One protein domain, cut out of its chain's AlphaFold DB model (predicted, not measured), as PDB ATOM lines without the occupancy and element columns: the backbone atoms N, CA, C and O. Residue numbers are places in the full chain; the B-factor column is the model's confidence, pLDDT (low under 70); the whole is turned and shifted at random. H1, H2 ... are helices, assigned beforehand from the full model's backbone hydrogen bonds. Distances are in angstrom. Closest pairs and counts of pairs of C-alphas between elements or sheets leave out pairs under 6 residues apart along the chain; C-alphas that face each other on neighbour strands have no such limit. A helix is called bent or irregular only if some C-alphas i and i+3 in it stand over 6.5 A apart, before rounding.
ATOM      1  N   ASN A  58     -27.853 -19.282  28.355       52.03
ATOM      2  CA  ASN A  58     -27.614 -20.548  29.054       52.03
ATOM      3  C   ASN A  58     -28.263 -20.610  30.447       52.03
ATOM      4  O   ASN A  58     -28.659 -21.683  30.897       52.03
ATOM      5  N   LEU A  59     -28.386 -19.471  31.134       53.81
ATOM      6  CA  LEU A  59     -29.094 -19.365  32.412       53.81
ATOM      7  C   LEU A  59     -30.605 -19.458  32.185       53.81
ATOM      8  O   LEU A  59     -31.266 -20.179  32.922       53.81
ATOM      9  N   SER A  60     -31.128 -18.833  31.124       53.03
ATOM     10  CA  SER A  60     -32.547 -18.940  30.753       53.03
ATOM     11  C   SER A  60     -32.955 -20.395  30.501       53.03
ATOM     12  O   SER A  60     -33.924 -20.869  31.085       53.03
ATOM     13  N   GLN A  61     -32.165 -21.150  29.729       54.34
ATOM     14  CA  GLN A  61     -32.450 -22.566  29.452       54.34
ATOM     15  C   GLN A  61     -32.313 -23.459  30.698       54.34
ATOM     16  O   GLN A  61     -33.140 -24.342  30.925       54.34
ATOM     17  N   ALA A  62     -31.301 -23.227  31.543       50.75
ATOM     18  CA  ALA A  62     -31.111 -23.997  32.775       50.75
ATOM     19  C   ALA A  62     -32.217 -23.732  33.813       50.75
ATOM     20  O   ALA A  62     -32.632 -24.644  34.530       50.75
ATOM     21  N   ILE A  63     -32.711 -22.496  33.873       55.47
ATOM     22  CA  ILE A  63     -33.846 -22.100  34.706       55.47
ATOM     23  C   ILE A  63     -35.135 -22.743  34.177       55.47
ATOM     24  O   ILE A  63     -35.890 -23.309  34.963       55.47
ATOM     25  N   GLN A  64     -35.347 -22.753  32.860       56.06
ATOM     26  CA  GLN A  64     -36.544 -23.304  32.218       56.06
ATOM     27  C   GLN A  64     -36.717 -24.808  32.494       56.06
ATOM     28  O   GLN A  64     -37.770 -25.227  32.976       56.06
ATOM     29  N   VAL A  65     -35.649 -25.606  32.351       56.44
ATOM     30  CA  VAL A  65     -35.674 -27.053  32.664       56.44
ATOM     31  C   VAL A  65     -35.972 -27.320  34.148       56.44
ATOM     32  O   VAL A  65     -36.613 -28.312  34.499       56.44
ATOM     33  N   LYS A  66     -35.520 -26.438  35.048       51.81
ATOM     34  CA  LYS A  66     -35.679 -26.609  36.501       51.81
ATOM     35  C   LYS A  66     -37.041 -26.102  36.999       51.81
ATOM     36  O   LYS A  66     -37.595 -26.695  37.925       51.81
ATOM     37  N   ILE A  67     -37.601 -25.059  36.377       53.19
ATOM     38  CA  ILE A  67     -38.929 -24.521  36.705       53.19
ATOM     39  C   ILE A  67     -40.043 -25.422  36.169       53.19
ATOM     40  O   ILE A  67     -40.995 -25.651  36.906       53.19
ATOM     41  N   GLU A  68     -39.930 -26.012  34.974       51.50
ATOM     42  CA  GLU A  68     -40.935 -26.977  34.490       51.50
ATOM     43  C   GLU A  68     -41.098 -28.162  35.457       51.50
ATOM     44  O   GLU A  68     -42.221 -28.559  35.778       51.50
ATOM     45  N   GLY A  69     -39.992 -28.645  36.037       50.78
ATOM     46  CA  GLY A  69     -40.016 -29.672  37.083       50.78
ATOM     47  C   GLY A  69     -40.677 -29.217  38.390       50.78
ATOM     48  O   GLY A  69     -41.329 -30.018  39.062       50.78
ATOM     49  N   LEU A  70     -40.559 -27.934  38.748       46.56
ATOM     50  CA  LEU A  70     -41.289 -27.355  39.880       46.56
ATOM     51  C   LEU A  70     -42.765 -27.145  39.535       46.56
ATOM     52  O   LEU A  70     -43.606 -27.302  40.421       46.56
ATOM     53  N   CYS A  71     -43.086 -26.883  38.263       47.00
ATOM     54  CA  CYS A  71     -44.453 -26.738  37.792       47.00
ATOM     55  C   CYS A  71     -45.268 -28.020  37.838       47.00
ATOM     56  O   CYS A  71     -46.360 -28.053  38.408       47.00
ATOM     57  N   SER A  72     -44.658 -29.120  37.418       47.47
ATOM     58  CA  SER A  72     -45.221 -30.454  37.609       47.47
ATOM     59  C   SER A  72     -45.330 -30.871  39.086       47.47
ATOM     60  O   SER A  72     -46.060 -31.807  39.402       47.47
ATOM     61  N   LEU A  73     -44.630 -30.200  40.012       45.72
ATOM     62  CA  LEU A  73     -44.679 -30.502  41.449       45.72
ATOM     63  C   LEU A  73     -45.894 -29.869  42.162       45.72
ATOM     64  O   LEU A  73     -46.268 -30.336  43.246       45.72
ATOM     65  N   TRP A  74     -46.489 -28.813  41.587       44.56
ATOM     66  CA  TRP A  74     -47.718 -28.177  42.087       44.56
ATOM     67  C   TRP A  74     -48.986 -28.577  41.327       44.56
ATOM     68  O   TRP A  74     -50.085 -28.348  41.840       44.56
ATOM     69  N   GLU A  75     -48.862 -29.241  40.178       37.94
ATOM     70  CA  GLU A  75     -49.987 -29.909  39.529       37.94
ATOM     71  C   GLU A  75     -50.346 -31.206  40.288       37.94
ATOM     72  O   GLU A  75     -49.538 -32.120  40.461       37.94
ATOM     73  N   PHE A  76     -51.590 -31.292  40.780       41.84
ATOM     74  CA  PHE A  76     -52.183 -32.575  41.171       41.84
ATOM     75  C   PHE A  76     -52.134 -33.520  39.961       41.84
ATOM     76  O   PHE A  76     -52.396 -33.069  38.846       41.84
ATOM     77  N   ARG A  94     -44.075 -39.013  50.595       74.62
ATOM     78  CA  ARG A  94     -45.027 -37.961  50.952       74.62
ATOM     79  C   ARG A  94     -44.281 -36.888  51.742       74.62
ATOM     80  O   ARG A  94     -44.403 -36.808  52.958       74.62
ATOM     81  N   LEU A  95     -43.457 -36.109  51.050       84.19
ATOM     82  CA  LEU A  95     -42.766 -34.979  51.634       84.19
ATOM     83  C   LEU A  95     -43.826 -34.011  52.141       84.19
ATOM     84  O   LEU A  95     -44.780 -33.678  51.425       84.19
ATOM     85  N   SER A  96     -43.655 -33.583  53.387       90.00
ATOM     86  CA  SER A  96     -44.469 -32.519  53.959       90.00
ATOM     87  C   SER A  96     -44.359 -31.265  53.091       90.00
ATOM     88  O   SER A  96     -43.357 -31.046  52.404       90.00
ATOM     89  N   HIS A  97     -45.387 -30.420  53.119       86.00
ATOM     90  CA  HIS A  97     -45.387 -29.174  52.354       86.00
ATOM     91  C   HIS A  97     -44.140 -28.320  52.650       86.00
ATOM     92  O   HIS A  97     -43.477 -27.854  51.727       86.00
ATOM     93  N   THR A  98     -43.750 -28.232  53.922       92.44
ATOM     94  CA  THR A  98     -42.540 -27.533  54.370       92.44
ATOM     95  C   THR A  98     -41.263 -28.111  53.760       92.44
ATOM     96  O   THR A  98     -40.401 -27.355  53.324       92.44
ATOM     97  N   GLN A  99     -41.137 -29.439  53.668       92.50
ATOM     98  CA  GLN A  99     -39.979 -30.075  53.028       92.50
ATOM     99  C   GLN A  99     -39.930 -29.790  51.527       92.50
ATOM    100  O   GLN A  99     -38.853 -29.538  50.996       92.50
ATOM    101  N   LYS A 100     -41.084 -29.784  50.849       90.31
ATOM    102  CA  LYS A 100     -41.152 -29.414  49.429       90.31
ATOM    103  C   LYS A 100     -40.676 -27.977  49.209       90.31
ATOM    104  O   LYS A 100     -39.881 -27.741  48.306       90.31
ATOM    105  N   ILE A 101     -41.107 -27.045  50.062       91.25
ATOM    106  CA  ILE A 101     -40.655 -25.646  50.016       91.25
ATOM    107  C   ILE A 101     -39.148 -25.557  50.268       91.25
ATOM    108  O   ILE A 101     -38.449 -24.895  49.511       91.25
ATOM    109  N   ALA A 102     -38.629 -26.246  51.288       93.19
ATOM    110  CA  ALA A 102     -37.201 -26.226  51.605       93.19
ATOM    111  C   ALA A 102     -36.337 -26.736  50.438       93.19
ATOM    112  O   ALA A 102     -35.317 -26.133  50.120       93.19
ATOM    113  N   ILE A 103     -36.771 -27.804  49.763       93.56
ATOM    114  CA  ILE A 103     -36.092 -28.329  48.570       93.56
ATOM    115  C   ILE A 103     -36.131 -27.308  47.426       93.56
ATOM    116  O   ILE A 103     -35.105 -27.052  46.801       93.56
ATOM    117  N   ALA A 104     -37.288 -26.688  47.172       91.31
ATOM    118  CA  ALA A 104     -37.420 -25.660  46.141       91.31
ATOM    119  C   ALA A 104     -36.513 -24.446  46.413       91.31
ATOM    120  O   ALA A 104     -35.842 -23.963  45.504       91.31
ATOM    121  N   LEU A 105     -36.434 -23.996  47.670       91.62
ATOM    122  CA  LEU A 105     -35.521 -22.928  48.082       91.62
ATOM    123  C   LEU A 105     -34.052 -23.333  47.917       91.62
ATOM    124  O   LEU A 105     -33.257 -22.510  47.472       91.62
ATOM    125  N   GLY A 106     -33.703 -24.592  48.197       93.44
ATOM    126  CA  GLY A 106     -32.370 -25.128  47.913       93.44
ATOM    127  C   GLY A 106     -32.016 -25.015  46.428       93.44
ATOM    128  O   GLY A 106     -30.960 -24.496  46.082       93.44
ATOM    129  N   TYR A 107     -32.942 -25.379  45.535       93.19
ATOM    130  CA  TYR A 107     -32.716 -25.242  44.095       93.19
ATOM    131  C   TYR A 107     -32.560 -23.797  43.618       93.19
ATOM    132  O   TYR A 107     -31.804 -23.579  42.667       93.19
ATOM    133  N   LEU A 108     -33.265 -22.847  44.241       93.00
ATOM    134  CA  LEU A 108     -33.119 -21.417  43.961       93.00
ATOM    135  C   LEU A 108     -31.775 -20.883  44.444       93.00
ATOM    136  O   LEU A 108     -31.108 -20.150  43.717       93.00
ATOM    137  N   GLN A 109     -31.349 -21.306  45.633       93.88
ATOM    138  CA  GLN A 109     -30.052 -20.946  46.186       93.88
ATOM    139  C   GLN A 109     -28.903 -21.478  45.320       93.88
ATOM    140  O   GLN A 109     -27.992 -20.717  45.004       93.88
ATOM    141  N   ASP A 110     -28.981 -22.737  44.876       94.88
ATOM    142  CA  ASP A 110     -28.002 -23.340  43.961       94.88
ATOM    143  C   ASP A 110     -27.931 -22.605  42.614       94.88
ATOM    144  O   ASP A 110     -26.895 -22.599  41.953       94.88
ATOM    145  N   ALA A 111     -29.044 -22.001  42.186       93.25
ATOM    146  CA  ALA A 111     -29.126 -21.200  40.968       93.25
ATOM    147  C   ALA A 111     -28.760 -19.721  41.186       93.25
ATOM    148  O   ALA A 111     -28.803 -18.948  40.231       93.25
ATOM    149  N   HIS A 112     -28.415 -19.318  42.415       93.56
ATOM    150  CA  HIS A 112     -28.192 -17.923  42.808       93.56
ATOM    151  C   HIS A 112     -29.357 -16.981  42.456       93.56
ATOM    152  O   HIS A 112     -29.144 -15.807  42.160       93.56
ATOM    153  N   LEU A 113     -30.594 -17.484  42.508       94.12
ATOM    154  CA  LEU A 113     -31.801 -16.709  42.228       94.12
ATOM    155  C   LEU A 113     -32.491 -16.303  43.522       94.12
ATOM    156  O   LEU A 113     -32.791 -17.149  44.370       94.12
ATOM    157  N   ALA A 114     -32.806 -15.014  43.661       91.31
ATOM    158  CA  ALA A 114     -33.678 -14.589  44.739       91.31
ATOM    159  C   ALA A 114     -35.113 -15.082  44.459       91.31
ATOM    160  O   ALA A 114     -35.573 -15.032  43.315       91.31
ATOM    161  N   PRO A 115     -35.876 -15.508  45.483       89.56
ATOM    162  CA  PRO A 115     -37.274 -15.908  45.299       89.56
ATOM    163  C   PRO A 115     -38.145 -14.816  44.659       89.56
ATOM    164  O   PRO A 115     -39.075 -15.118  43.917       89.56
ATOM    165  N   VAL A 116     -37.823 -13.547  44.926       89.94
ATOM    166  CA  VAL A 116     -38.509 -12.392  44.332       89.94
ATOM    167  C   VAL A 116     -38.215 -12.283  42.834       89.94
ATOM    168  O   VAL A 116     -39.133 -12.018  42.067       89.94
ATOM    169  N   ASP A 117     -36.985 -12.557  42.398       92.12
ATOM    170  CA  ASP A 117     -36.628 -12.534  40.973       92.12
ATOM    171  C   ASP A 117     -37.362 -13.635  40.208       92.12
ATOM    172  O   ASP A 117     -37.880 -13.396  39.119       92.12
ATOM    173  N   LEU A 118     -37.486 -14.825  40.814       90.81
ATOM    174  CA  LEU A 118     -38.326 -15.890  40.268       90.81
ATOM    175  C   LEU A 118     -39.773 -15.411  40.120       90.81
ATOM    176  O   LEU A 118     -40.376 -15.625  39.077       90.81
ATOM    177  N   MET A 119     -40.337 -14.779  41.152       90.19
ATOM    178  CA  MET A 119     -41.702 -14.262  41.090       90.19
ATOM    179  C   MET A 119     -41.879 -13.237  39.972       90.19
ATOM    180  O   MET A 119     -42.862 -13.327  39.249       90.19
ATOM    181  N   ILE A 120     -40.940 -12.302  39.812       90.69
ATOM    182  CA  ILE A 120     -40.970 -11.307  38.732       90.69
ATOM    183  C   ILE A 120     -40.967 -12.008  37.372       90.69
ATOM    184  O   ILE A 120     -41.784 -11.678  36.521       90.69
ATOM    185  N   HIS A 121     -40.100 -13.006  37.191       92.12
ATOM    186  CA  HIS A 121     -39.997 -13.747  35.938       92.12
ATOM    187  C   HIS A 121     -41.256 -14.571  35.644       92.12
ATOM    188  O   HIS A 121     -41.783 -14.538  34.539       92.12
ATOM    189  N   VAL A 122     -41.794 -15.260  36.655       90.69
ATOM    190  CA  VAL A 122     -43.044 -16.022  36.539       90.69
ATOM    191  C   VAL A 122     -44.235 -15.104  36.285       90.69
ATOM    192  O   VAL A 122     -45.205 -15.556  35.698       90.69
ATOM    193  N   LEU A 123     -44.194 -13.842  36.717       89.44
ATOM    194  CA  LEU A 123     -45.254 -12.850  36.520       89.44
ATOM    195  C   LEU A 123     -45.147 -12.071  35.204       89.44
ATOM    196  O   LEU A 123     -46.044 -11.279  34.917       89.44
ATOM    197  N   ASP A 124     -44.084 -12.267  34.425       92.00
ATOM    198  CA  ASP A 124     -43.885 -11.557  33.167       92.00
ATOM    199  C   ASP A 124     -44.910 -12.027  32.114       92.00
ATOM    200  O   ASP A 124     -44.889 -13.196  31.721       92.00
ATOM    201  N   PRO A 125     -45.810 -11.147  31.626       89.25
ATOM    202  CA  PRO A 125     -46.812 -11.515  30.627       89.25
ATOM    203  C   PRO A 125     -46.220 -11.780  29.235       89.25
ATOM    204  O   PRO A 125     -46.947 -12.215  28.347       89.25
ATOM    205  N   GLN A 126     -44.939 -11.478  29.004       94.19
ATOM    206  CA  GLN A 126     -44.268 -11.765  27.731       94.19
ATOM    207  C   GLN A 126     -43.827 -13.230  27.606       94.19
ATOM    208  O   GLN A 126     -43.429 -13.646  26.517       94.19
ATOM    209  N   LEU A 127     -43.884 -13.997  28.700       91.75
ATOM    210  CA  LEU A 127     -43.411 -15.376  28.772       91.75
ATOM    211  C   LEU A 127     -44.601 -16.351  28.794       91.75
ATOM    212  O   LEU A 127     -45.159 -16.613  29.866       91.75
ATOM    213  N   PRO A 128     -45.006 -16.902  27.632       91.12
ATOM    214  CA  PRO A 128     -46.181 -17.769  27.533       91.12
ATOM    215  C   PRO A 128     -46.006 -19.098  28.283       91.12
ATOM    216  O   PRO A 128     -46.983 -19.795  28.565       91.12
ATOM    217  N   GLU A 129     -44.776 -19.470  28.652       91.62
ATOM    218  CA  GLU A 129     -44.508 -20.678  29.436       91.62
ATOM    219  C   GLU A 129     -45.184 -20.650  30.817       91.62
ATOM    220  O   GLU A 129     -45.436 -21.702  31.412       91.62
ATOM    221  N   PHE A 130     -45.519 -19.459  31.321       91.38
ATOM    222  CA  PHE A 130     -46.115 -19.265  32.642       91.38
ATOM    223  C   PHE A 130     -47.612 -18.937  32.617       91.38
ATOM    224  O   PHE A 130     -48.189 -18.685  33.675       91.38
ATOM    225  N   ASP A 131     -48.287 -19.053  31.470       90.12
ATOM    226  CA  ASP A 131     -49.719 -18.739  31.334       90.12
ATOM    227  C   ASP A 131     -50.593 -19.485  32.355       90.12
ATOM    228  O   ASP A 131     -51.509 -18.926  32.965       90.12
ATOM    229  N   ARG A 132     -50.293 -20.768  32.610       87.88
ATOM    230  CA  ARG A 132     -51.015 -21.560  33.621       87.88
ATOM    231  C   ARG A 132     -50.834 -20.995  35.028       87.88
ATOM    232  O   ARG A 132     -51.794 -20.978  35.804       87.88
ATOM    233  N   CYS A 133     -49.626 -20.531  35.352       85.81
ATOM    234  CA  CYS A 133     -49.339 -19.863  36.617       85.81
ATOM    235  C   CYS A 133     -50.140 -18.567  36.718       85.81
ATOM    236  O   CYS A 133     -50.799 -18.361  37.734       85.81
ATOM    237  N   HIS A 134     -50.150 -17.737  35.669       88.25
ATOM    238  CA  HIS A 134     -50.907 -16.481  35.644       88.25
ATOM    239  C   HIS A 134     -52.397 -16.725  35.864       88.25
ATOM    240  O   HIS A 134     -52.985 -16.151  36.779       88.25
ATOM    241  N   ILE A 135     -52.998 -17.646  35.102       87.81
ATOM    242  CA  ILE A 135     -54.416 -18.002  35.240       87.81
ATOM    243  C   ILE A 135     -54.715 -18.463  36.665       87.81
ATOM    244  O   ILE A 135     -55.743 -18.102  37.228       87.81
ATOM    245  N   SER A 136     -53.849 -19.280  37.268       85.50
ATOM    246  CA  SER A 136     -54.068 -19.733  38.643       85.50
ATOM    247  C   SER A 136     -53.884 -18.621  39.674       85.50
ATOM    248  O   SER A 136     -54.530 -18.664  40.721       85.50
ATOM    249  N   LEU A 137     -52.981 -17.679  39.423       85.81
ATOM    250  CA  LEU A 137     -52.614 -16.631  40.362       85.81
ATOM    251  C   LEU A 137     -53.673 -15.523  40.428       85.81
ATOM    252  O   LEU A 137     -53.960 -15.041  41.521       85.81
ATOM    253  N   TYR A 138     -54.276 -15.178  39.286       84.81
ATOM    254  CA  TYR A 138     -55.290 -14.122  39.149       84.81
ATOM    255  C   TYR A 138     -56.743 -14.607  39.305       84.81
ATOM    256  O   TYR A 138     -57.676 -13.844  39.061       84.81
ATOM    257  N   LYS A 139     -56.971 -15.865  39.701       87.31
ATOM    258  CA  LYS A 139     -58.314 -16.328  40.097       87.31
ATOM    259  C   LYS A 139     -58.794 -15.592  41.350       87.31
ATOM    260  O   LYS A 139     -57.982 -15.175  42.167       87.31
TER     261      LYS A 139
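Overview. This is residues 58 to 76 and 94 to 139 of the 204 residues of an uncharacterized protein of Piloderma croceum (strain F 1598) (UniProt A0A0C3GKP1). Two longer helices, H1 and H2, run side by side in opposite ways, and shorter H3 and H4 complete a ring with few contacts. The 65 printed residues, all helix in class, have four named helices, H1 to H4 in order. The whole is compact, radius of gyration of the C-alphas 12.2 A, spanning 33 by 30 by 19 A.

Arrangement. H1, residues 58 to 74, and H2, residues 97 to 110, are close but not clearly touching, at a shallow tilt of 3 degrees; their closest C-alphas, Leu 70 and Ala 104, are 7.6 A apart. H3, residues 115 to 122, is about perpendicular to H2, at 87 degrees. H3 only just touches H4, residues 128 to 137, with 3 pairs of C-alphas within 8 A, the closest Val 122 and Phe 130, 5.9 A. H1 and H4 are near each other. Every O i to N i+4 pair is within hydrogen-bond range in H2 and H3, 12 of 13 in H1 and 4 of 6 in H4.

Along the chain. H1 begins at C-alpha 58 (-27.614, -20.548, 29.054) and measures 25.1 A, H2 20.2 A. H4 ends at C-alpha 137 (-52.614, -16.631, 40.362) and is irregular: C-alphas 129 and 132 are 7.8 A apart.

Size, cuts and confidence. Residues 77 to 93 are not printed; C-alphas 76 and 94 are 13.3 A apart. Residues 58 to 76 have pLDDT under 70.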